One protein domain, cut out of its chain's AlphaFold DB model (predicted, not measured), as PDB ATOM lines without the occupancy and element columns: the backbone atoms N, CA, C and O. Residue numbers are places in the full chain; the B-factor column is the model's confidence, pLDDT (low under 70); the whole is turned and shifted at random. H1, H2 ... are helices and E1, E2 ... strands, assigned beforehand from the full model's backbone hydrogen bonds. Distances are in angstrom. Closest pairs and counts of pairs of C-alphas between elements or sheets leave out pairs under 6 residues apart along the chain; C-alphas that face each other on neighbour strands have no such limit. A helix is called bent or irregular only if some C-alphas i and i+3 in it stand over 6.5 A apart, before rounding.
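What this domain is: This is residues 4 to 190 of the 822 residues of an uncharacterized protein of Tropilaelaps mercedesae (UniProt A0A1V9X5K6). Two lobes follow each other along the longest axis and meet at H2: the first holds H1, H2, H3, the hairpin E1 E2 and H4, the second a three-stranded sheet with H5 and H7 over one face and H2 over the other. H8 packs across H5 and H6, and residues 89 to 101 link the lobes. The printed part has 187 residues, with eight named helices and five named strands in the order H1 H2 H3 E1 E2 H4 H5 E3 H6 H7 E4 E5 H8. The sheets E3 E5 E4 and E1 E2 are antiparallel, and the class is mixed, helices and strands. The whole is compact, with a radius of gyration of the C-alphas of 17.5 A and spans of 59 by 41 by 34 A.

How they stand to each other: Start at H1, residues 4 to 15: its residues 9 to 14 alone touch H2, residues 23 to 34, at a steep tilt of 67 degrees, opposite ways, the C-alphas of Ser 13 and Ser 29 closest at 6.0 A. H3, residues 48 to 54, is close to H2 but not clearly touching, the C-alphas of Ile 23 and Leu 49 closest at 7.3 A. Next find the hairpin of E1, residues 59 to 64, and E2, residues 67 to 72, with N 60 and O 71 within hydrogen-bond range at 2.8 A. H4, residues 76 to 88, is irregular, with C-alphas 77 and 80 7.2 A apart; it is close to H1 but not clearly touching, the C-alphas of Gln 15 and Arg 82 closest at 6.1 A. In the larger sheet, E5, residues 162 to 167, is the inner strand between E3, residues 119 to 121, and E4, residues 154 to 159; N 165 and O 120 are 2.7 A apart, N 164 and O 157 2.8 A, both within hydrogen-bond range. H2 is on this sheet, over E4, at a height over the sheet of 7.2 A, the C-alphas of Ala 28 and Ala 155 closest at 5.3 A. On the opposite face are H5, residues 102 to 114, over E5 and across the strands, and H7, residues 144 to 148, over E4. H6, residues 125 to 133, and H7 join E3 to E4 in a split strand-helix-strand unit, two strands running the same way with E5 between them, its crossover right-handed. H8, residues 174 to 190, touches H5 about perpendicular at 75 degrees, the C-alphas of Phe 110 and Phe 176 closest at 5.6 A, and with residues 183 to 190 alone touches H6, the C-alphas of Val 132 and Leu 187 closest at 6.0 A. Every O i to N i+4 pair is within hydrogen-bond range in H1, H2, H3, H5, H6 and H7, against 5 of 9 in H4 and 9 of 13 in H8.

Where its parts are: Find C-alpha 4 at (144.871, 106.698, 117.200), where H1 begins; it runs 16.2 A, and H2 16.4 A. H4 spans 19.9 A, H5 18.6 A. H8 spans 23.3 A to C-alpha 190 at (133.824, 68.828, 145.477), with a kink of 52 degrees near residue 182.

The domain as a whole: The two C-alphas farthest apart, those of Ser 76 and Thr 189, are 59.5 A apart. The printed part has no cut; its long links are H2 to H3 and H4 to H5. Look for pLDDT under 70 at residues 89 to 97, 180, 183 and 190.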
ATOM      1  N   GLY A   4     146.038 106.086 117.851       93.25
ATOM      2  CA  GLY A   4     144.871 106.698 117.200       93.25
ATOM      3  C   GLY A   4     143.796 105.701 116.734       93.25
ATOM      4  O   GLY A   4     142.647 106.087 116.516       93.25
ATOM      5  N   THR A   5     144.127 104.410 116.595       93.31
ATOM      6  CA  THR A   5     143.132 103.343 116.382       93.31
ATOM      7  C   THR A   5     142.418 103.011 117.692       93.31
ATOM      8  O   THR A   5     141.191 102.955 117.722       93.31
ATOM      9  N   VAL A   6     143.171 102.864 118.787       94.81
ATOM     10  CA  VAL A   6     142.632 102.563 120.126       94.81
ATOM     11  C   VAL A   6     141.710 103.686 120.617       94.81
ATOM     12  O   VAL A   6     140.647 103.414 121.173       94.81
ATOM     13  N   GLU A   7     142.061 104.943 120.348       95.19
ATOM     14  CA  GLU A   7     141.225 106.107 120.660       95.19
ATOM     15  C   GLU A   7     139.879 106.059 119.930       95.19
ATOM     16  O   GLU A   7     138.833 106.171 120.568       95.19
ATOM     17  N   LYS A   8     139.878 105.808 118.612       94.19
ATOM     18  CA  LYS A   8     138.650 105.667 117.807       94.19
ATOM     19  C   LYS A   8     137.779 104.501 118.276       94.19
ATOM     20  O   LYS A   8     136.558 104.637 118.341       94.19
ATOM     21  N   LEU A   9     138.396 103.381 118.649       94.50
ATOM     22  CA  LEU A   9     137.738 102.182 119.178       94.50
ATOM     23  C   LEU A   9     137.051 102.473 120.528       94.50
ATOM     24  O   LEU A   9     135.878 102.134 120.736       94.50
ATOM     25  N   ILE A  10     137.739 103.179 121.431       95.56
ATOM     26  CA  ILE A  10     137.174 103.651 122.703       95.56
ATOM     27  C   ILE A  10     136.070 104.679 122.454       95.56
ATOM     28  O   ILE A  10     135.004 104.588 123.066       95.56
ATOM     29  N   GLN A  11     136.275 105.626 121.541       94.75
ATOM     30  CA  GLN A  11     135.291 106.647 121.198       94.75
ATOM     31  C   GLN A  11     134.010 106.008 120.637       94.75
ATOM     32  O   GLN A  11     132.922 106.345 121.103       94.75
ATOM     33  N   ALA A  12     134.119 105.022 119.741       93.94
ATOM     34  CA  ALA A  12     132.993 104.226 119.247       93.94
ATOM     35  C   ALA A  12     132.301 103.428 120.371       93.94
ATOM     36  O   ALA A  12     131.078 103.505 120.532       93.94
ATOM     37  N   SER A  13     133.071 102.721 121.209       94.62
ATOM     38  CA  SER A  13     132.540 102.002 122.382       94.62
ATOM     39  C   SER A  13     131.732 102.920 123.300       94.62
ATOM     40  O   SER A  13     130.619 102.593 123.713       94.62
ATOM     41  N   LEU A  14     132.265 104.106 123.585       95.31
ATOM     42  CA  LEU A  14     131.615 105.094 124.431       95.31
ATOM     43  C   LEU A  14     130.378 105.705 123.752       95.31
ATOM     44  O   LEU A  14     129.341 105.836 124.402       95.31
ATOM     45  N   GLN A  15     130.457 106.062 122.466       93.38
ATOM     46  CA  GLN A  15     129.349 106.656 121.705       93.38
ATOM     47  C   GLN A  15     128.143 105.716 121.592       93.38
ATOM     48  O   GLN A  15     127.008 106.186 121.686       93.38
ATOM     49  N   THR A  16     128.364 104.403 121.448       91.31
ATOM     50  CA  THR A  16     127.275 103.403 121.413       91.31
ATOM     51  C   THR A  16     126.532 103.247 122.749       91.31
ATOM     52  O   THR A  16     125.438 102.667 122.779       91.31
ATOM     53  N   SER A  17     127.071 103.788 123.849       90.25
ATOM     54  CA  SER A  17     126.453 103.744 125.174       90.25
ATOM     55  C   SER A  17     125.722 105.040 125.547       90.25
ATOM     56  O   SER A  17     126.253 106.148 125.486       90.25
ATOM     57  N   ASP A  18     124.489 104.895 126.035       88.88
ATOM     58  CA  ASP A  18     123.707 105.975 126.647       88.88
ATOM     59  C   ASP A  18     124.113 106.265 128.105       88.88
ATOM     60  O   ASP A  18     123.794 107.330 128.641       88.88
ATOM     61  N   VAL A  19     124.819 105.329 128.745       90.56
ATOM     62  CA  VAL A  19     125.232 105.369 130.155       90.56
ATOM     63  C   VAL A  19     126.766 105.384 130.242       90.56
ATOM     64  O   VAL A  19     127.407 104.688 129.453       90.56
ATOM     65  N   PRO A  20     127.374 106.126 131.190       94.06
ATOM     66  CA  PRO A  20     128.807 106.023 131.466       94.06
ATOM     67  C   PRO A  20     129.221 104.565 131.720       94.06
ATOM     68  O   PRO A  20     128.581 103.882 132.523       94.06
ATOM     69  N   LEU A  21     130.272 104.095 131.051       94.56
ATOM     70  CA  LEU A  21     130.770 102.722 131.180       94.56
ATOM     71  C   LEU A  21     131.780 102.634 132.328       94.56
ATOM     72  O   LEU A  21     132.619 103.521 132.472       94.56
ATOM     73  N   SER A  22     131.747 101.568 133.130       93.12
ATOM     74  CA  SER A  22     132.893 101.249 134.000       93.12
ATOM     75  C   SER A  22     134.118 100.880 133.148       93.12
ATOM     76  O   SER A  22     133.972 100.498 131.985       93.12
ATOM     77  N   ILE A  23     135.328 100.936 133.716       93.00
ATOM     78  CA  ILE A  23     136.552 100.510 133.004       93.00
ATOM     79  C   ILE A  23     136.406  99.072 132.476       93.00
ATOM     80  O   ILE A  23     136.707  98.817 131.313       93.00
ATOM     81  N   GLY A  24     135.865  98.154 133.286       87.50
ATOM     82  CA  GLY A  24     135.613  96.770 132.873       87.50
ATOM     83  C   GLY A  24     134.589  96.630 131.750       87.50
ATOM     84  O   GLY A  24     134.785  95.833 130.838       87.50
ATOM     85  N   GLN A  25     133.529  97.444 131.755       92.19
ATOM     86  CA  GLN A  25     132.564  97.488 130.652       92.19
ATOM     87  C   GLN A  25     133.181  98.046 129.367       92.19
ATOM     88  O   GLN A  25     132.875  97.554 128.284       92.19
ATOM     89  N   LEU A  26     134.054  99.050 129.477       95.06
ATOM     90  CA  LEU A  26     134.751  99.628 128.334       95.06
ATOM     91  C   LEU A  26     135.784  98.651 127.749       95.06
ATOM     92  O   LEU A  26     135.814  98.466 126.536       95.06
ATOM     93  N   GLN A  27     136.569  97.970 128.588       93.81
ATOM     94  CA  GLN A  27     137.478  96.905 128.149       93.81
ATOM     95  C   GLN A  27     136.720  95.724 127.516       93.81
ATOM     96  O   GLN A  27     137.145  95.221 126.477       93.81
ATOM     97  N   ALA A  28     135.577  95.315 128.082       88.88
ATOM     98  CA  ALA A  28     134.718  94.284 127.494       88.88
ATOM     99  C   ALA A  28     134.166  94.710 126.124       88.88
ATOM    100  O   ALA A  28     134.235  93.937 125.174       88.88
ATOM    101  N   SER A  29     133.682  95.952 126.003       93.06
ATOM    102  CA  SER A  29     133.230  96.536 124.733       93.06
ATOM    103  C   SER A  29     134.356  96.586 123.697       93.06
ATOM    104  O   SER A  29     134.132  96.245 122.542       93.06
ATOM    105  N   SER A  30     135.571  96.954 124.113       93.56
ATOM    106  CA  SER A  30     136.750  96.955 123.245       93.56
ATOM    107  C   SER A  30     137.058  95.554 122.711       93.56
ATOM    108  O   SER A  30     137.247  95.377 121.507       93.56
ATOM    109  N   LYS A  31     137.029  94.545 123.590       90.62
ATOM    110  CA  LYS A  31     137.288  93.149 123.220       90.62
ATOM    111  C   LYS A  31     136.182  92.544 122.359       90.62
ATOM    112  O   LYS A  31     136.470  91.733 121.486       90.62
ATOM    113  N   ASP A  32     134.933  92.945 122.564       87.75
ATOM    114  CA  ASP A  32     133.814  92.526 121.714       87.75
ATOM    115  C   ASP A  32     133.861  93.162 120.307       87.75
ATOM    116  O   ASP A  32     133.298  92.584 119.378       87.75
ATOM    117  N   LEU A  33     134.522  94.318 120.137       90.75
ATOM    118  CA  LEU A  33     134.693  94.986 118.838       90.75
ATOM    119  C   LEU A  33     135.918  94.489 118.056       90.75
ATOM    120  O   LEU A  33     135.780  94.207 116.868       90.75
ATOM    121  N   GLU A  34     137.089  94.360 118.693       91.75
ATOM    122  CA  GLU A  34     138.353  94.021 117.999       91.75
ATOM    123  C   GLU A  34     139.073  92.767 118.534       91.75
ATOM    124  O   GLU A  34     140.193  92.457 118.139       91.75
ATOM    125  N   GLY A  35     138.448  92.001 119.429       89.31
ATOM    126  CA  GLY A  35     139.008  90.751 119.964       89.31
ATOM    127  C   GLY A  35     140.077  90.926 121.051       89.31
ATOM    128  O   GLY A  35     140.367  89.966 121.772       89.31
ATOM    129  N   SER A  36     140.613  92.137 121.236       90.25
ATOM    130  CA  SER A  36     141.639  92.484 122.230       90.25
ATOM    131  C   SER A  36     141.140  93.464 123.306       90.25
ATOM    132  O   SER A  36     140.257  94.296 123.093       90.25
ATOM    133  N   LEU A  37     141.706  93.349 124.512       92.38
ATOM    134  CA  LEU A  37     141.536  94.353 125.569       92.38
ATOM    135  C   LEU A  37     142.310  95.630 125.198       92.38
ATOM    136  O   LEU A  37     143.264  95.571 124.429       92.38
ATOM    137  N   ILE A  38     141.947  96.770 125.795       94.81
ATOM    138  CA  ILE A  38     142.654  98.046 125.589       94.81
ATOM    139  C   ILE A  38     144.121  97.896 126.042       94.81
ATOM    140  O   ILE A  38     144.353  97.724 127.245       94.81
ATOM    141  N   PRO A  39     145.114  97.997 125.135       94.75
ATOM    142  CA  PRO A  39     146.499  97.617 125.412       94.75
ATOM    143  C   PRO A  39     147.281  98.757 126.088       94.75
ATOM    144  O   PRO A  39     148.310  99.213 125.601       94.75
ATOM    145  N   ALA A  40     146.783  99.255 127.223       94.88
ATOM    146  CA  ALA A  40     147.319 100.448 127.887       94.88
ATOM    147  C   ALA A  40     148.825 100.346 128.214       94.88
ATOM    148  O   ALA A  40     149.545 101.327 128.059       94.88
ATOM    149  N   GLN A  41     149.304  99.153 128.585       94.12
ATOM    150  CA  GLN A  41     150.720  98.897 128.872       94.12
ATOM    151  C   GLN A  41     151.600  98.921 127.614       94.12
ATOM    152  O   GLN A  41     152.693  99.475 127.660       94.12
ATOM    153  N   GLU A  42     151.115  98.417 126.472       94.50
ATOM    154  CA  GLU A  42     151.820  98.539 125.181       94.50
ATOM    155  C   GLU A  42     151.907 100.001 124.716       94.50
ATOM    156  O   GLU A  42     152.841 100.380 124.016       94.50
ATOM    157  N   LEU A  43     150.939 100.827 125.123       94.62
ATOM    158  CA  LEU A  43     150.914 102.271 124.883       94.62
ATOM    159  C   LEU A  43     151.751 103.074 125.903       94.62
ATOM    160  O   LEU A  43     151.748 104.301 125.846       94.62
ATOM    161  N   GLY A  44     152.458 102.414 126.830       95.88
ATOM    162  CA  GLY A  44     153.332 103.058 127.820       95.88
ATOM    163  C   GLY A  44     152.642 103.546 129.101       95.88
ATOM    164  O   GLY A  44     153.260 104.258 129.889       95.88
ATOM    165  N   TYR A  45     151.383 103.168 129.344       95.88
ATOM    166  CA  TYR A  45     150.621 103.556 130.536       95.88
ATOM    167  C   TYR A  45     150.543 102.417 131.557       95.88
ATOM    168  O   TYR A  45     150.368 101.255 131.201       95.88
ATOM    169  N   GLN A  46     150.596 102.756 132.848       94.00
ATOM    170  CA  GLN A  46     150.517 101.773 133.937       94.00
ATOM    171  C   GLN A  46     149.225 100.935 133.887       94.00
ATOM    172  O   GLN A  46     149.256  99.717 134.078       94.00
ATOM    173  N   ASP A  47     148.092 101.588 133.618       93.50
ATOM    174  CA  ASP A  47     146.778 100.964 133.502       93.50
ATOM    175  C   ASP A  47     145.852 101.725 132.531       93.50
ATOM    176  O   ASP A  47     146.142 102.832 132.067       93.50
ATOM    177  N   THR A  48     144.698 101.128 132.216       94.31
ATOM    178  CA  THR A  48     143.694 101.746 131.334       94.31
ATOM    179  C   THR A  48     143.122 103.044 131.909       94.31
ATOM    180  O   THR A  48     142.749 103.920 131.136       94.31
ATOM    181  N   LEU A  49     143.073 103.217 133.236       95.00
ATOM    182  CA  LEU A  49     142.614 104.473 133.837       95.00
ATOM    183  C   LEU A  49     143.599 105.615 133.561       95.00
ATOM    184  O   LEU A  49     143.168 106.717 133.230       95.00
ATOM    185  N   SER A  50     144.901 105.354 133.663       95.75
ATOM    186  CA  SER A  50     145.960 106.325 133.373       95.75
ATOM    187  C   SER A  50     145.972 106.728 131.902       95.75
ATOM    188  O   SER A  50     146.063 107.916 131.605       95.75
ATOM    189  N   TYR A  51     145.782 105.764 130.996       96.38
ATOM    190  CA  TYR A  51     145.606 106.039 129.565       96.38
ATOM    191  C   TYR A  51     144.367 106.908 129.286       96.38
ATOM    192  O   TYR A  51     144.448 107.925 128.609       96.38
ATOM    193  N   LEU A  52     143.212 106.577 129.871       96.19
ATOM    194  CA  LEU A  52     141.996 107.383 129.695       96.19
ATOM    195  C   LEU A  52     142.106 108.790 130.308       96.19
ATOM    196  O   LEU A  52     141.416 109.702 129.861       96.19
ATOM    197  N   ARG A  53     142.949 108.977 131.333       96.31
ATOM    198  CA  ARG A  53     143.223 110.296 131.930       96.31
ATOM    199  C   ARG A  53     144.084 111.183 131.032       96.31
ATOM    200  O   ARG A  53     143.877 112.392 131.070       96.31
ATOM    201  N   SER A  54     145.024 110.626 130.262       96.00
ATOM    202  CA  SER A  54     145.766 111.408 129.258       96.00
ATOM    203  C   SER A  54     144.915 111.703 128.022       96.00
ATOM    204  O   SER A  54     145.087 112.739 127.390       96.00
ATOM    205  N   ALA A  55     143.954 110.831 127.715       92.75
ATOM    206  CA  ALA A  55     143.045 110.948 126.585       92.75
ATOM    207  C   ALA A  55     141.807 111.832 126.881       92.75
ATOM    208  O   ALA A  55     140.646 111.405 126.765       92.75
ATOM    209  N   SER A  56     142.064 113.081 127.284       89.69
ATOM    210  CA  SER A  56     141.050 114.063 127.698       89.69
ATOM    211  C   SER A  56     140.147 114.578 126.577       89.69
ATOM    212  O   SER A  56     139.129 115.197 126.868       89.69
ATOM    213  N   ASP A  57     140.489 114.339 125.312       92.50
ATOM    214  CA  ASP A  57     139.864 115.037 124.177       92.50
ATOM    215  C   ASP A  57     138.566 114.369 123.697       92.50
ATOM    216  O   ASP A  57     137.692 115.009 123.103       92.50
ATOM    217  N   PHE A  58     138.408 113.075 123.995       91.81
ATOM    218  CA  PHE A  58     137.221 112.287 123.652       91.81
ATOM    219  C   PHE A  58     136.544 111.624 124.859       91.81
ATOM    220  O   PHE A  58     135.423 111.123 124.715       91.81
ATOM    221  N   SER A  59     137.163 111.625 126.047       95.75
ATOM    222  CA  SER A  59     136.627 110.954 127.234       95.75
ATOM    223  C   SER A  59     136.620 111.840 128.486       95.75
ATOM    224  O   SER A  59     137.510 112.646 128.721       95.75
ATOM    225  N   THR A  60     135.580 111.688 129.305       96.69
ATOM    226  CA  THR A  60     135.451 112.301 130.635       96.69
ATOM    227  C   THR A  60     135.299 111.205 131.674       96.69
ATOM    228  O   THR A  60     134.438 110.329 131.556       96.69
ATOM    229  N   ILE A  61     136.127 111.259 132.715       97.12
ATOM    230  CA  ILE A  61     136.103 110.299 133.817       97.12
ATOM    231  C   ILE A  61     135.346 110.923 134.988       97.12
ATOM    232  O   ILE A  61     135.664 112.017 135.446       97.12
ATOM    233  N   SER A  62     134.347 110.206 135.492       96.38
ATOM    234  CA  SER A  62     133.569 110.579 136.674       96.38
ATOM    235  C   SER A  62     133.643 109.466 137.712       96.38
ATOM    236  O   SER A  62     133.599 108.291 137.354       96.38
ATOM    237  N   TYR A  63     133.735 109.814 138.995       95.38
ATOM    238  CA  TYR A  63     133.752 108.826 140.074       95.38
ATOM    239  C   TYR A  63     132.377 108.735 140.730       95.38
ATOM    240  O   TYR A  63     131.754 109.753 141.035       95.38
ATOM    241  N   ARG A  64     131.888 107.514 140.950       90.69
ATOM    242  CA  ARG A  64     130.649 107.243 141.698       90.69
ATOM    243  C   ARG A  64     130.918 106.083 142.640       90.69
ATOM    244  O   ARG A  64     131.398 105.052 142.193       90.69
ATOM    245  N   ASN A  65     130.648 106.252 143.933       87.38
ATOM    246  CA  ASN A  65     130.922 105.241 144.966       87.38
ATOM    247  C   ASN A  65     132.388 104.734 144.960       87.38
ATOM    248  O   ASN A  65     132.635 103.550 145.152       87.38
ATOM    249  N   GLY A  66     133.355 105.619 144.674       87.00
ATOM    250  CA  GLY A  66     134.781 105.274 144.531       87.00
ATOM    251  C   GLY A  66     135.176 104.645 143.186       87.00
ATOM    252  O   GLY A  66     136.356 104.410 142.946       87.00
ATOM    253  N   GLN A  67     134.223 104.401 142.288       86.06
ATOM    254  CA  GLN A  67     134.422 103.659 141.041       86.06
ATOM    255  C   GLN A  67     134.498 104.609 139.842       86.06
ATOM    256  O   GLN A  67     133.699 105.544 139.741       86.06
ATOM    257  N   ALA A  68     135.447 104.376 138.931       92.25
ATOM    258  CA  ALA A  68     135.650 105.202 137.742       92.25
ATOM    259  C   ALA A  68     134.687 104.818 136.603       92.25
ATOM    260  O   ALA A  68     134.650 103.668 136.155       92.25
ATOM    261  N   TYR A  69     133.952 105.812 136.108       95.25
ATOM    262  CA  TYR A  69     133.028 105.715 134.984       95.25
ATOM    263  C   TYR A  69     133.432 106.669 133.865       95.25
ATOM    264  O   TYR A  69     133.548 107.879 134.077       95.25
ATOM    265  N   VAL A  70     133.574 106.123 132.665       96.81
ATOM    266  CA  VAL A  70     134.003 106.813 131.453       96.81
ATOM    267  C   VAL A  70     132.774 107.217 130.641       96.81
ATOM    268  O   VAL A  70     131.903 106.396 130.345       96.81
ATOM    269  N   SER A  71     132.695 108.492 130.280       96.50
ATOM    270  CA  SER A  71     131.678 109.045 129.383       96.50
ATOM    271  C   SER A  71     132.363 109.628 128.150       96.50
ATOM    272  O   SER A  71     133.410 110.252 128.305       96.50
ATOM    273  N   PRO A  72     131.800 109.512 126.936       96.00
ATOM    274  CA  PRO A  72     132.350 110.251 125.808       96.00
ATOM    275  C   PRO A  72     132.127 111.751 126.010       96.00
ATOM    276  O   PRO A  72     131.099 112.162 126.570       96.00
ATOM    277  N   ILE A  73     133.037 112.567 125.496       95.56
ATOM    278  CA  ILE A  73     132.805 113.998 125.275       95.56
ATOM    279  C   ILE A  73     131.911 114.149 124.040       95.56
ATOM    280  O   ILE A  73     132.051 113.411 123.068       95.56
ATOM    281  N   VAL A  74     130.935 115.064 124.087       92.44
ATOM    282  CA  VAL A  74     130.152 115.412 122.891       92.44
ATOM    283  C   VAL A  74     130.932 116.458 122.108       92.44
ATOM    284  O   VAL A  74     130.807 117.648 122.374       92.44
ATOM    285  N   GLN A  75     131.724 116.010 121.143       93.62
ATOM    286  CA  GLN A  75     132.235 116.896 120.100       93.62
ATOM    287  C   GLN A  75     131.080 117.248 119.149       93.62
ATOM    288  O   GLN A  75     130.184 116.419 118.947       93.62
ATOM    289  N   SER A  76     131.099 118.444 118.554       93.50
ATOM    290  CA  SER A  76     130.086 118.913 117.589       93.50
ATOM    291  C   SER A  76     129.843 117.888 116.478       93.50
ATOM    292  O   SER A  76     128.698 117.520 116.220       93.50
ATOM    293  N   GLU A  77     130.919 117.331 115.923       91.75
ATOM    294  CA  GLU A  77     130.912 116.275 114.906       91.75
ATOM    295  C   GLU A  77     130.168 115.005 115.349       91.75
ATOM    296  O   GLU A  77     129.502 114.363 114.548       91.75
ATOM    297  N   THR A  78     130.217 114.658 116.637       90.81
ATOM    298  CA  THR A  78     129.680 113.395 117.188       90.81
ATOM    299  C   THR A  78     128.274 113.529 117.790       90.81
ATOM    300  O   THR A  78     127.641 112.531 118.155       90.81
ATOM    301  N   SER A  79     127.762 114.760 117.890       92.75
ATOM    302  CA  SER A  79     126.441 115.085 118.451       92.75
ATOM    303  C   SER A  79     125.308 114.295 117.782       92.75
ATOM    304  O   SER A  79     124.527 113.625 118.465       92.75
ATOM    305  N   HIS A  80     125.304 114.279 116.446       92.19
ATOM    306  CA  HIS A  80     124.294 113.641 115.602       92.19
ATOM    307  C   HIS A  80     124.203 112.114 115.777       92.19
ATOM    308  O   HIS A  80     123.145 111.535 115.535       92.19
ATOM    309  N   VAL A  81     125.276 111.451 116.229       90.75
ATOM    310  CA  VAL A  81     125.273 110.015 116.566       90.75
ATOM    311  C   VAL A  81     124.686 109.796 117.961       90.75
ATOM    312  O   VAL A  81     123.884 108.885 118.188       90.75
ATOM    313  N   ARG A  82     125.057 110.650 118.921       88.81
ATOM    314  CA  ARG A  82     124.717 110.462 120.337       88.81
ATOM    315  C   ARG A  82     123.271 110.829 120.673       88.81
ATOM    316  O   ARG A  82     122.688 110.223 121.577       88.81
ATOM    317  N   GLU A  83     122.678 111.799 119.983       91.12
ATOM    318  CA  GLU A  83     121.279 112.197 120.193       91.12
ATOM    319  C   GLU A  83     120.274 111.060 119.910       91.12
ATOM    320  O   GLU A  83     119.495 110.731 120.816       91.12
ATOM    321  N   PRO A  84     120.324 110.361 118.753       90.06
ATOM    322  CA  PRO A  84     119.537 109.154 118.516       90.06
ATOM    323  C   PRO A  84     119.720 108.088 119.601       90.06
ATOM    324  O   PRO A  84     118.735 107.510 120.059       90.06
ATOM    325  N   ILE A  85     120.951 107.848 120.059       88.00
ATOM    326  CA  ILE A  85     121.261 106.799 121.047       88.00
ATOM    327  C   ILE A  85     120.645 107.125 122.416       88.00
ATOM    328  O   ILE A  85     119.995 106.261 123.019       88.00
ATOM    329  N   LYS A  86     120.728 108.389 122.861       86.00
ATOM    330  CA  LYS A  86     119.993 108.891 124.041       86.00
ATOM    331  C   LYS A  86     118.471 108.735 123.884       86.00
ATOM    332  O   LYS A  86     117.778 108.446 124.862       86.00
ATOM    333  N   GLY A  87     117.937 108.904 122.672       84.19
ATOM    334  CA  GLY A  87     116.513 108.723 122.369       84.19
ATOM    335  C   GLY A  87     116.045 107.260 122.387       84.19
ATOM    336  O   GLY A  87     115.004 106.945 122.971       84.19
ATOM    337  N   GLN A  88     116.819 106.350 121.787       78.12
ATOM    338  CA  GLN A  88     116.432 104.953 121.536       78.12
ATOM    339  C   GLN A  88     116.234 104.107 122.806       78.12
ATOM    340  O   GLN A  88     115.478 103.130 122.787       78.12
ATOM    341  N   ARG A  89     116.898 104.444 123.919       65.00
ATOM    342  CA  ARG A  89     116.902 103.622 125.147       65.00
ATOM    343  C   ARG A  89     115.893 104.032 126.226       65.00
ATOM    344  O   ARG A  89     115.913 103.468 127.320       65.00
ATOM    345  N   LYS A  90     114.887 104.855 125.896       62.47
ATOM    346  CA  LYS A  90     113.709 105.143 126.755       62.47
ATOM    347  C   LYS A  90     112.805 103.928 127.073       62.47
ATOM    348  O   LYS A  90     111.692 104.102 127.557       62.47
ATOM    349  N   ASN A  91     113.251 102.693 126.834       61.50
ATOM    350  CA  ASN A  91     112.516 101.474 127.160       61.50
ATOM    351  C   ASN A  91     113.000 100.900 128.516       61.50
ATOM    352  O   ASN A  91     114.000 100.171 128.546       61.50
ATOM    353  N   PRO A  92     112.324 101.202 129.647       63.09
ATOM    354  CA  PRO A  92     112.816 100.880 130.991       63.09
ATOM    355  C   PRO A  92     113.005  99.375 131.235       63.09
ATOM    356  O   PRO A  92     113.822  98.989 132.067       63.09
ATOM    357  N   ALA A  93     112.328  98.516 130.464       60.28
ATOM    358  CA  ALA A  93     112.426  97.060 130.568       60.28
ATOM    359  C   ALA A  93     113.844  96.496 130.328       60.28
ATOM    360  O   ALA A  93     114.152  95.390 130.790       60.28
ATOM    361  N   LYS A  94     114.714  97.234 129.617       61.94
ATOM    362  CA  LYS A  94     116.099  96.815 129.337       61.94
ATOM    363  C   LYS A  94     117.111  97.194 130.422       61.94
ATOM    364  O   LYS A  94     118.203  96.630 130.406       61.94
ATOM    365  N   LYS A  95     116.778  98.065 131.384       63.19
ATOM    366  CA  LYS A  95     117.692  98.345 132.501       63.19
ATOM    367  C   LYS A  95     117.827  97.098 133.381       63.19
ATOM    368  O   LYS A  95     116.845  96.578 133.917       63.19
ATOM    369  N   VAL A  96     119.051  96.597 133.530       61.50
ATOM    370  CA  VAL A  96     119.396  95.690 134.629       61.50
ATOM    371  C   VAL A  96     119.578  96.585 135.847       61.50
ATOM    372  O   VAL A  96     120.600  97.233 135.997       61.50
ATOM    373  N   ALA A  97     118.531  96.704 136.661       62.84
ATOM    374  CA  ALA A  97     118.482  97.651 137.780       62.84
ATOM    375  C   ALA A  97     119.305  97.219 139.011       62.84
ATOM    376  O   ALA A  97     119.230  97.863 140.050       62.84
ATOM    377  N   VAL A  98     120.026  96.103 138.915       85.62
ATOM    378  CA  VAL A  98     120.746  95.475 140.022       85.62
ATOM    379  C   VAL A  98     122.191  95.318 139.583       85.62
ATOM    380  O   VAL A  98     122.448  94.618 138.606       85.62
ATOM    381  N   ASN A  99     123.106  95.968 140.295       89.44
ATOM    382  CA  ASN A  99     124.537  95.729 140.143       89.44
ATOM    383  C   ASN A  99     124.912  94.412 140.844       89.44
ATOM    384  O   ASN A  99     124.179  93.921 141.709       89.44
ATOM    385  N   ILE A 100     126.050  93.825 140.488       93.31
ATOM    386  CA  ILE A 100     126.712  92.837 141.340       93.31
ATOM    387  C   ILE A 100     127.108  93.509 142.665       93.31
ATOM    388  O   ILE A 100     127.444  94.695 142.678       93.31
ATOM    389  N   SER A 101     126.984  92.796 143.787       94.19
ATOM    390  CA  SER A 101     127.461  93.321 145.070       94.19
ATOM    391  C   SER A 101     128.973  93.082 145.185       94.19
ATOM    392  O   SER A 101     129.451  92.087 144.630       94.19
ATOM    393  N   PRO A 102     129.735  93.951 145.875       93.62
ATOM    394  CA  PRO A 102     131.192  93.830 145.948       93.62
ATOM    395  C   PRO A 102     131.661  92.472 146.478       93.62
ATOM    396  O   PRO A 102     132.633  91.922 145.974       93.62
ATOM    397  N   GLU A 103     130.927  91.897 147.432       95.62
ATOM    398  CA  GLU A 103     131.243  90.606 148.050       95.62
ATOM    399  C   GLU A 103     131.096  89.463 147.038       95.62
ATOM    400  O   GLU A 103     131.948  88.586 146.951       95.62
ATOM    401  N   VAL A 104     130.032  89.486 146.225       96.25
ATOM    402  CA  VAL A 104     129.824  88.462 145.191       96.25
ATOM    403  C   VAL A 104     130.788  88.665 144.022       96.25
ATOM    404  O   VAL A 104     131.225  87.691 143.419       96.25
ATOM    405  N   GLU A 105     131.159  89.907 143.705       96.00
ATOM    406  CA  GLU A 105     132.204  90.188 142.719       96.00
ATOM    407  C   GLU A 105     133.563  89.633 143.172       96.00
ATOM    408  O   GLU A 105     134.239  88.958 142.397       96.00
ATOM    409  N   GLU A 106     133.927  89.845 144.438       95.75
ATOM    410  CA  GLU A 106     135.148  89.314 145.045       95.75
ATOM    411  C   GLU A 106     135.168  87.780 145.070       95.75
ATOM    412  O   GLU A 106     136.170  87.163 144.706       95.75
ATOM    413  N   GLU A 107     134.043  87.145 145.395       96.38
ATOM    414  CA  GLU A 107     133.903  85.688 145.332       96.38
ATOM    415  C   GLU A 107     134.017  85.137 143.899       96.38
ATOM    416  O   GLU A 107     134.607  84.077 143.681       96.38
ATOM    417  N   VAL A 108     133.507  85.853 142.893       96.81
ATOM    418  CA  VAL A 108     133.678  85.461 141.483       96.81
ATOM    419  C   VAL A 108     135.134  85.634 141.030       96.81
ATOM    420  O   VAL A 108     135.659  84.736 140.374       96.81
ATOM    421  N   LEU A 109     135.821  86.717 141.410       96.12
ATOM    422  CA  LEU A 109     137.259  86.891 141.139       96.12
ATOM    423  C   LEU A 109     138.103  85.791 141.758       96.12
ATOM    424  O   LEU A 109     139.018  85.271 141.129       96.12
ATOM    425  N   PHE A 110     137.788  85.446 142.997       95.56
ATOM    426  CA  PHE A 110     138.478  84.414 143.735       95.56
ATOM    427  C   PHE A 110     138.312  83.039 143.062       95.56
ATOM    428  O   PHE A 110     139.283  82.290 142.962       95.56
ATOM    429  N   LEU A 111     137.123  82.725 142.520       96.12
ATOM    430  CA  LEU A 111     136.932  81.553 141.655       96.12
ATOM    431  C   LEU A 111     137.792  81.641 140.394       96.12
ATOM    432  O   LEU A 111     138.515  80.694 140.093       96.12
ATOM    433  N   LEU A 112     137.749  82.766 139.676       96.56
ATOM    434  CA  LEU A 112     138.546  82.959 138.461       96.56
ATOM    435  C   LEU A 112     140.048  82.770 138.740       96.56
ATOM    436  O   LEU A 112     140.709  82.049 138.004       96.56
ATOM    437  N   ALA A 113     140.566  83.298 139.850       96.00
ATOM    438  CA  ALA A 113     141.963  83.161 140.261       96.00
ATOM    439  C   ALA A 113     142.390  81.723 140.639       96.00
ATOM    440  O   ALA A 113     143.592  81.453 140.678       96.00
ATOM    441  N   THR A 114     141.449  80.796 140.903       94.25
ATOM    442  CA  THR A 114     141.759  79.351 141.053       94.25
ATOM    443  C   THR A 114     141.935  78.619 139.723       94.25
ATOM    444  O   THR A 114     142.494  77.519 139.712       94.25
ATOM    445  N   LEU A 115     141.416  79.177 138.627       94.38
ATOM    446  CA  LEU A 115     141.313  78.501 137.336       94.38
ATOM    447  C   LEU A 115     142.535  78.784 136.449       94.38
ATOM    448  O   LEU A 115     143.144  79.852 136.560       94.38
ATOM    449  N   PRO A 116     142.893  77.853 135.541       89.31
ATOM    450  CA  PRO A 116     143.832  78.168 134.470       89.31
ATOM    451  C   PRO A 116     143.321  79.373 133.668       89.31
ATOM    452  O   PRO A 116     142.115  79.567 133.497       89.31
ATOM    453  N   ASP A 117     144.258  80.208 133.222       92.25
ATOM    454  CA  ASP A 117     144.011  81.396 132.394       92.25
ATOM    455  C   ASP A 117     143.081  82.458 133.021       92.25
ATOM    456  O   ASP A 117     142.621  83.369 132.336       92.25
ATOM    457  N   ASN A 118     142.810  82.370 134.332       95.81
ATOM    458  CA  ASN A 118     141.924  83.271 135.081       95.81
ATOM    459  C   ASN A 118     140.526  83.450 134.432       95.81
ATOM    460  O   ASN A 118     139.941  84.539 134.497       95.81
ATOM    461  N   CYS A 119     139.988  82.405 133.786       96.00
ATOM    462  CA  CYS A 119     138.756  82.492 132.996       96.00
ATOM    463  C   CYS A 119     137.732  81.375 133.281       96.00
ATOM    464  O   CYS A 119     138.077  80.285 133.734       96.00
ATOM    465  N   LEU A 120     136.445  81.645 133.024       97.19
ATOM    466  CA  LEU A 120     135.343  80.693 133.245       97.19
ATOM    467  C   LEU A 120     134.159  80.962 132.309       97.19
ATOM    468  O   LEU A 120     133.770  82.109 132.121       97.19
ATOM    469  N   LEU A 121     133.504  79.937 131.756       97.31
ATOM    470  CA  LEU A 121     132.263  80.156 131.000       97.31
ATOM    471  C   LEU A 121     131.130  80.616 131.935       97.31
ATOM    472  O   LEU A 121     130.870  80.011 132.975       97.31
ATOM    473  N   VAL A 122     130.380  81.646 131.531       97.19
ATOM    474  CA  VAL A 122     129.280  82.240 132.325       97.19
ATOM    475  C   VAL A 122     128.220  81.206 132.734       97.19
ATOM    476  O   VAL A 122     127.594  81.342 133.784       97.19
ATOM    477  N   GLN A 123     128.005  80.176 131.911       96.50
ATOM    478  CA  GLN A 123     127.048  79.099 132.192       96.50
ATOM    479  C   GLN A 123     127.503  78.162 133.325       96.50
ATOM    480  O   GLN A 123     126.653  77.593 134.009       96.50
ATOM    481  N   ASP A 124     128.815  78.043 133.541       97.00
ATOM    482  CA  ASP A 124     129.417  77.151 134.534       97.00
ATOM    483  C   ASP A 124     129.575  77.849 135.893       97.00
ATOM    484  O   ASP A 124     129.578  77.184 136.932       97.00
ATOM    485  N   LEU A 125     129.614  79.191 135.922       97.50
ATOM    486  CA  LEU A 125     129.746  79.976 137.155       97.50
ATOM    487  C   LEU A 125     128.788  79.540 138.284       97.50
ATOM    488  O   LEU A 125     129.270  79.354 139.401       97.50
ATOM    489  N   PRO A 126     127.474  79.316 138.068       97.44
ATOM    490  CA  PRO A 126     126.581  78.883 139.145       97.44
ATOM    491  C   PRO A 126     126.938  77.510 139.736       97.44
ATOM    492  O   PRO A 126     126.607  77.252 140.894       97.44
ATOM    493  N   VAL A 127     127.593  76.637 138.958       96.44
ATOM    494  CA  VAL A 127     128.040  75.302 139.387       96.44
ATOM    495  C   VAL A 127     129.298  75.429 140.247       96.44
ATOM    496  O   VAL A 127     129.297  74.961 141.383       96.44
ATOM    497  N   TYR A 128     130.324  76.131 139.751       95.94
ATOM    498  CA  TYR A 128     131.574  76.382 140.489       95.94
ATOM    499  C   TYR A 128     131.332  77.165 141.787       95.94
ATOM    500  O   TYR A 128     131.826  76.807 142.854       95.94
ATOM    501  N   TYR A 129     130.505  78.207 141.731       97.31
ATOM    502  CA  TYR A 129     130.154  78.997 142.909       97.31
ATOM    503  C   TYR A 129     129.377  78.168 143.944       97.31
ATOM    504  O   TYR A 129     129.636  78.263 145.145       97.31
ATOM    505  N   GLY A 130     128.470  77.300 143.482       96.50
ATOM    506  CA  GLY A 130     127.752  76.359 144.339       96.50
ATOM    507  C   GLY A 130     128.663  75.328 145.014       96.50
ATOM    508  O   GLY A 130     128.433  75.006 146.180       96.50
ATOM    509  N   SER A 131     129.696  74.835 144.322       94.12
ATOM    510  CA  SER A 131     130.618  73.826 144.861       94.12
ATOM    511  C   SER A 131     131.607  74.402 145.885       94.12
ATOM    512  O   SER A 131     131.830  73.783 146.927       94.12
ATOM    513  N   VAL A 132     132.133  75.611 145.650       93.75
ATOM    514  CA  VAL A 132     133.119  76.259 146.539       93.75
ATOM    515  C   VAL A 132     132.471  76.884 147.772       93.75
ATOM    516  O   VAL A 132     132.892  76.608 148.898       93.75
ATOM    517  N   TYR A 133     131.435  77.706 147.583       95.06
ATOM    518  CA  TYR A 133     130.829  78.481 148.673       95.06
ATOM    519  C   TYR A 133     129.673  77.760 149.372       95.06
ATOM    520  O   TYR A 133     129.106  78.296 150.324       95.06
ATOM    521  N   LYS A 134     129.283  76.569 148.892       95.56
ATOM    522  CA  LYS A 134     128.111  75.795 149.359       95.56
ATOM    523  C   LYS A 134     126.807  76.607 149.410       95.56
ATOM    524  O   LYS A 134     125.865  76.248 150.116       95.56
ATOM    525  N   LYS A 135     126.734  77.691 148.634       96.12
ATOM    526  CA  LYS A 135     125.603  78.618 148.565       96.12
ATOM    527  C   LYS A 135     125.229  78.854 147.108       96.12
ATOM    528  O   LYS A 135     126.077  78.884 146.221       96.12
ATOM    529  N   LYS A 136     123.938  79.021 146.841       96.62
ATOM    530  CA  LYS A 136     123.451  79.275 145.485       96.62
ATOM    531  C   LYS A 136     123.793  80.707 145.071       96.62
ATOM    532  O   LYS A 136     123.396  81.637 145.767       96.62
ATOM    533  N   LEU A 137     124.449  80.882 143.921       96.94
ATOM    534  CA  LEU A 137     124.636  82.204 143.319       96.94
ATOM    535  C   LEU A 137     123.263  82.852 143.092       96.94
ATOM    536  O   LEU A 137     122.427  82.317 142.356       96.94
ATOM    537  N   TRP A 138     123.018  83.987 143.742       95.69
ATOM    538  CA  TRP A 138     121.820  84.782 143.507       95.69
ATOM    539  C   TRP A 138     122.056  85.695 142.306       95.69
ATOM    540  O   TRP A 138     123.056  86.397 142.246       95.69
ATOM    541  N   TYR A 139     121.133  85.677 141.348       94.88
ATOM    542  CA  TYR A 139     121.144  86.561 140.187       94.88
ATOM    543  C   TYR A 139     119.719  86.725 139.634       94.88
ATOM    544  O   TYR A 139     118.879  85.830 139.806       94.88
ATOM    545  N   PRO A 140     119.407  87.825 138.922       92.44
ATOM    546  CA  PRO A 140     118.086  88.002 138.331       92.44
ATOM    547  C   PRO A 140     117.821  86.955 137.234       92.44
ATOM    548  O   PRO A 140     118.624  86.774 136.313       92.44
ATOM    549  N   LYS A 141     116.678  86.253 137.317       89.88
ATOM    550  CA  LYS A 141     116.324  85.138 136.410       89.88
ATOM    551  C   LYS A 141     116.471  85.532 134.935       89.88
ATOM    552  O   LYS A 141     115.896  86.522 134.491       89.88
ATOM    553  N   GLY A 142     117.225  84.734 134.177       88.31
ATOM    554  CA  GLY A 142     117.466  84.951 132.745       88.31
ATOM    555  C   GLY A 142     118.388  86.128 132.402       88.31
ATOM    556  O   GLY A 142     118.571  86.408 131.222       88.31
ATOM    557  N   LYS A 143     118.978  86.813 133.393       92.31
ATOM    558  CA  LYS A 143     119.852  87.982 133.190       92.31
ATOM    559  C   LYS A 143     121.288  87.786 133.703       92.31
ATOM    560  O   LYS A 143     122.008  88.770 133.785       92.31
ATOM    561  N   LEU A 144     121.724  86.552 134.001       94.56
ATOM    562  CA  LEU A 144     123.063  86.261 134.549       94.56
ATOM    563  C   LEU A 144     124.204  86.996 133.809       94.56
ATOM    564  O   LEU A 144     124.918  87.735 134.479       94.56
ATOM    565  N   PRO A 145     124.343  86.935 132.464       94.00
ATOM    566  CA  PRO A 145     125.434  87.637 131.783       94.00
ATOM    567  C   PRO A 145     125.333  89.165 131.879       94.00
ATOM    568  O   PRO A 145     126.350  89.839 131.941       94.00
ATOM    569  N   ALA A 146     124.113  89.711 131.885       90.12
ATOM    570  CA  ALA A 146     123.862  91.154 131.912       90.12
ATOM    571  C   ALA A 146     123.929  91.753 133.332       90.12
ATOM    572  O   ALA A 146     123.971  92.967 133.497       90.12
ATOM    573  N   TRP A 147     123.899  90.895 134.354       94.06
ATOM    574  CA  TRP A 147     124.200  91.233 135.742       94.06
ATOM    575  C   TRP A 147     125.708  91.127 136.003       94.06
ATOM    576  O   TRP A 147     126.291  92.057 136.548       94.06
ATOM    577  N   LEU A 148     126.368  90.072 135.509       94.56
ATOM    578  CA  LEU A 148     127.830  89.937 135.571       94.56
ATOM    579  C   LEU A 148     128.557  91.055 134.808       94.56
ATOM    580  O   LEU A 148     129.579  91.532 135.276       94.56
ATOM    581  N   SER A 149     127.992  91.572 133.712       90.62
ATOM    582  CA  SER A 149     128.530  92.748 133.008       90.62
ATOM    583  C   SER A 149     128.379  94.075 133.776       90.62
ATOM    584  O   SER A 149     128.611  95.135 133.201       90.62
ATOM    585  N   THR A 150     127.933  94.059 135.036       89.88
ATOM    586  CA  THR A 150     128.017  95.218 135.951       89.88
ATOM    587  C   THR A 150     129.255  95.179 136.851       89.88
ATOM    588  O   THR A 150     129.517  96.164 137.538       89.88
ATOM    589  N   ALA A 151     130.020  94.082 136.812       92.56
ATOM    590  CA  ALA A 151     131.313  93.962 137.472       92.56
ATOM    591  C   ALA A 151     132.349  94.946 136.904       92.56
ATOM    592  O   ALA A 151     132.185  95.547 135.835       92.56
ATOM    593  N   GLN A 152     133.418  95.124 137.668       89.12
ATOM    594  CA  GLN A 152     134.472  96.111 137.446       89.12
ATOM    595  C   GLN A 152     135.865  95.500 137.448       89.12
ATOM    596  O   GLN A 152     136.804  96.149 136.999       89.12
ATOM    597  N   ARG A 153     135.992  94.280 137.968       93.12
ATOM    598  CA  ARG A 153     137.250  93.553 138.143       93.12
ATOM    599  C   ARG A 153     137.349  92.324 137.227       93.12
ATOM    600  O   ARG A 153     138.424  91.753 137.069       93.12
ATOM    601  N   PHE A 154     136.253  91.958 136.564       94.88
ATOM    602  CA  PHE A 154     136.233  91.019 135.443       94.88
ATOM    603  C   PHE A 154     135.289  91.507 134.336       94.88
ATOM    604  O   PHE A 154     134.321  92.227 134.594       94.88
ATOM    605  N   ALA A 155     135.568  91.096 133.104       93.44
ATOM    606  CA  ALA A 155     134.738  91.326 131.931       93.44
ATOM    607  C   ALA A 155     133.854  90.104 131.635       93.44
ATOM    608  O   ALA A 155     134.203  88.967 131.957       93.44
ATOM    609  N   VAL A 156     132.719  90.344 130.972       94.25
ATOM    610  CA  VAL A 156     131.960  89.303 130.266       94.25
ATOM    611  C   VAL A 156     132.262  89.462 128.781       94.25
ATOM    612  O   VAL A 156     131.812  90.437 128.185       94.25
ATOM    613  N   THR A 157     133.006  88.526 128.201       92.44
ATOM    614  CA  THR A 157     133.509  88.595 126.820       92.44
ATOM    615  C   THR A 157     132.865  87.500 125.965       92.44
ATOM    616  O   THR A 157     132.420  86.464 126.483       92.44
ATOM    617  N   ASN A 158     132.736  87.707 124.652       91.31
ATOM    618  CA  ASN A 158     132.232  86.661 123.757       91.31
ATOM    619  C   ASN A 158     133.373  85.749 123.265       91.31
ATOM    620  O   ASN A 158     134.423  86.208 122.828       91.31
ATOM    621  N   SER A 159     133.148  84.437 123.315       91.81
ATOM    622  CA  SER A 159     134.062  83.381 122.865       91.81
ATOM    623  C   SER A 159     133.322  82.436 121.902       91.81
ATOM    624  O   SER A 159     132.104  82.273 122.030       91.81
ATOM    625  N   PRO A 160     134.009  81.730 120.980       90.81
ATOM    626  CA  PRO A 160     133.380  80.703 120.141       90.81
ATOM    627  C   PRO A 160     132.624  79.616 120.928       90.81
ATOM    628  O   PRO A 160     131.698  79.006 120.399       90.81
ATOM    629  N   LYS A 161     132.991  79.383 122.199       91.94
ATOM    630  CA  LYS A 161     132.342  78.406 123.095       91.94
ATOM    631  C   LYS A 161     131.149  78.970 123.887       91.94
ATOM    632  O   LYS A 161     130.481  78.212 124.584       91.94
ATOM    633  N   GLY A 162     130.876  80.275 123.814       93.62
ATOM    634  CA  GLY A 162     129.843  80.954 124.603       93.62
ATOM    635  C   GLY A 162     130.350  82.253 125.230       93.62
ATOM    636  O   GLY A 162     131.314  82.844 124.763       93.62
ATOM    637  N   ARG A 163     129.706  82.723 126.302       95.12
ATOM    638  CA  ARG A 163     130.200  83.895 127.046       95.12
ATOM    639  C   ARG A 163     131.211  83.464 128.096       95.12
ATOM    640  O   ARG A 163     130.913  82.566 128.886       95.12
ATOM    641  N   LEU A 164     132.358  84.122 128.105       96.25
ATOM    642  CA  LEU A 164     133.458  83.918 129.034       96.25
ATOM    643  C   LEU A 164     133.432  85.021 130.106       96.25
ATOM    644  O   LEU A 164     132.980  86.138 129.857       96.25
ATOM    645  N   LEU A 165     133.889  84.683 131.303       96.75
ATOM    646  CA  LEU A 165     134.299  85.591 132.364       96.75
ATOM    647  C   LEU A 165     135.816  85.610 132.379       96.75
ATOM    648  O   LEU A 165     136.434  84.548 132.326       96.75
ATOM    649  N   GLU A 166     136.391  86.798 132.459       95.25
ATOM    650  CA  GLU A 166     137.826  87.012 132.306       95.25
ATOM    651  C   GLU A 166     138.250  88.137 133.247       95.25
ATOM    652  O   GLU A 166     137.656  89.218 133.219       95.25
ATOM    653  N   VAL A 167     139.227  87.884 134.121       94.88
ATOM    654  CA  VAL A 167     139.739  88.919 135.033       94.88
ATOM    655  C   VAL A 167     140.399  90.035 134.219       94.88
ATOM    656  O   VAL A 167     141.116  89.759 133.258       94.88
ATOM    657  N   LEU A 168     140.155  91.295 134.586       89.94
ATOM    658  CA  LEU A 168     140.774  92.421 133.885       89.94
ATOM    659  C   LEU A 168     142.279  92.475 134.169       89.94
ATOM    660  O   LEU A 168     142.723  92.198 135.282       89.94
ATOM    661  N   SER A 169     143.061  92.918 133.185       84.69
ATOM    662  CA  SER A 169     144.529  92.974 133.261       84.69
ATOM    663  C   SER A 169     145.083  93.853 134.390       84.69
ATOM    664  O   SER A 169     146.213  93.648 134.824       84.69
ATOM    665  N   ASN A 170     144.301  94.813 134.892       82.31
ATOM    666  CA  ASN A 170     144.676  95.695 136.000       82.31
ATOM    667  C   ASN A 170     144.323  95.139 137.394       82.31
ATOM    668  O   ASN A 170     144.550  95.819 138.394       82.31
ATOM    669  N   VAL A 171     143.739  93.941 137.485       90.50
ATOM    670  CA  VAL A 171     143.396  93.308 138.763       90.50
ATOM    671  C   VAL A 171     144.482  92.312 139.136       90.50
ATOM    672  O   VAL A 171     144.626  91.266 138.506       90.50
ATOM    673  N   ASP A 172     145.218  92.618 140.205       92.00
ATOM    674  CA  ASP A 172     146.167  91.671 140.777       92.00
ATOM    675  C   ASP A 172     145.441  90.392 141.226       92.00
ATOM    676  O   ASP A 172     144.668  90.398 142.183       92.00
ATOM    677  N   THR A 173     145.706  89.286 140.532       93.00
ATOM    678  CA  THR A 173     145.185  87.958 140.884       93.00
ATOM    679  C   THR A 173     146.050  87.233 141.914       93.00
ATOM    680  O   THR A 173     145.579  86.254 142.496       93.00
ATOM    681  N   ALA A 174     147.277  87.690 142.193       91.06
ATOM    682  CA  ALA A 174     148.165  87.044 143.159       91.06
ATOM    683  C   ALA A 174     147.632  87.178 144.597       91.06
ATOM    684  O   ALA A 174     147.590  86.182 145.325       91.06
ATOM    685  N   SER A 175     147.124  88.359 144.969       88.88
ATOM    686  CA  SER A 175     146.413  88.578 146.240       88.88
ATOM    687  C   SER A 175     145.228  87.623 146.446       88.88
ATOM    688  O   SER A 175     145.006  87.145 147.561       88.88
ATOM    689  N   PHE A 176     144.511  87.259 145.377       89.56
ATOM    690  CA  PHE A 176     143.457  86.242 145.442       89.56
ATOM    691  C   PHE A 176     144.028  84.833 145.565       89.56
ATOM    692  O   PHE A 176     143.552  84.074 146.410       89.56
ATOM    693  N   ARG A 177     145.063  84.487 144.785       85.50
ATOM    694  CA  ARG A 177     145.661  83.138 144.733       85.50
ATOM    695  C   ARG A 177     146.110  82.606 146.095       85.50
ATOM    696  O   ARG A 177     145.833  81.445 146.393       85.50
ATOM    697  N   MET A 178     146.700  83.456 146.935       74.12
ATOM    698  CA  MET A 178     147.113  83.108 148.307       74.12
ATOM    699  C   MET A 178     145.959  82.531 149.145       74.12
ATOM    700  O   MET A 178     146.114  81.521 149.828       74.12
ATOM    701  N   ASN A 179     144.770  83.130 149.047       74.19
ATOM    702  CA  ASN A 179     143.570  82.621 149.710       74.19
ATOM    703  C   ASN A 179     142.888  81.512 148.877       74.19
ATOM    704  O   ASN A 179     142.229  80.620 149.425       74.19
ATOM    705  N   ALA A 180     143.063  81.545 147.552       69.94
ATOM    706  CA  ALA A 180     142.466  80.626 146.591       69.94
ATOM    707  C   ALA A 180     142.923  79.176 146.781       69.94
ATOM    708  O   ALA A 180     142.108  78.276 146.590       69.94
ATOM    709  N   GLU A 181     144.156  78.914 147.231       75.19
ATOM    710  CA  GLU A 181     144.630  77.544 147.498       75.19
ATOM    711  C   GLU A 181     143.735  76.768 148.480       75.19
ATOM    712  O   GLU A 181     143.447  75.586 148.267       75.19
ATOM    713  N   SER A 182     143.227  77.436 149.522       73.81
ATOM    714  CA  SER A 182     142.294  76.839 150.492       73.81
ATOM    715  C   SER A 182     141.004  76.358 149.819       73.81
ATOM    716  O   SER A 182     140.441  75.319 150.174       73.81
ATOM    717  N   CYS A 183     140.549  77.079 148.796       68.00
ATOM    718  CA  CYS A 183     139.367  76.719 148.028       68.00
ATOM    719  C   CYS A 183     139.662  75.846 146.810       68.00
ATOM    720  O   CYS A 183     138.780  75.083 146.436       68.00
ATOM    721  N   LYS A 184     140.879  75.851 146.259       78.38
ATOM    722  CA  LYS A 184     141.322  74.871 145.261       78.38
ATOM    723  C   LYS A 184     141.257  73.462 145.849       78.38
ATOM    724  O   LYS A 184     140.626  72.596 145.252       78.38
ATOM    725  N   ARG A 185     141.735  73.269 147.087       79.19
ATOM    726  CA  ARG A 185     141.551  72.004 147.832       79.19
ATOM    727  C   ARG A 185     140.066  71.636 147.978       79.19
ATOM    728  O   ARG A 185     139.688  70.494 147.737       79.19
ATOM    729  N   LYS A 186     139.190  72.599 148.305       74.56
ATOM    730  CA  LYS A 186     137.727  72.364 148.359       74.56
ATOM    731  C   LYS A 186     137.144  72.007 146.985       74.56
ATOM    732  O   LYS A 186     136.272  71.144 146.911       74.56
ATOM    733  N   LEU A 187     137.616  72.631 145.909       74.50
ATOM    734  CA  LEU A 187     137.184  72.391 144.532       74.50
ATOM    735  C   LEU A 187     137.595  70.988 144.060       74.50
ATOM    736  O   LEU A 187     136.751  70.239 143.579       74.50
ATOM    737  N   GLU A 188     138.842  70.585 144.304       81.94
ATOM    738  CA  GLU A 188     139.373  69.243 144.011       81.94
ATOM    739  C   GLU A 188     138.645  68.132 144.790       81.94
ATOM    740  O   GLU A 188     138.538  67.004 144.309       81.94
ATOM    741  N   THR A 189     138.097  68.443 145.974       76.00
ATOM    742  CA  THR A 189     137.243  67.512 146.740       76.00
ATOM    743  C   THR A 189     135.754  67.553 146.381       76.00
ATOM    744  O   THR A 189     135.037  66.618 146.733       76.00
ATOM    745  N   SER A 190     135.262  68.619 145.734       68.25
ATOM    746  CA  SER A 190     133.824  68.828 145.477       68.25
ATOM    747  C   SER A 190     133.413  68.653 144.015       68.25
ATOM    748  O   SER A 190     132.250  68.338 143.749       68.25
TER     749      SER A 190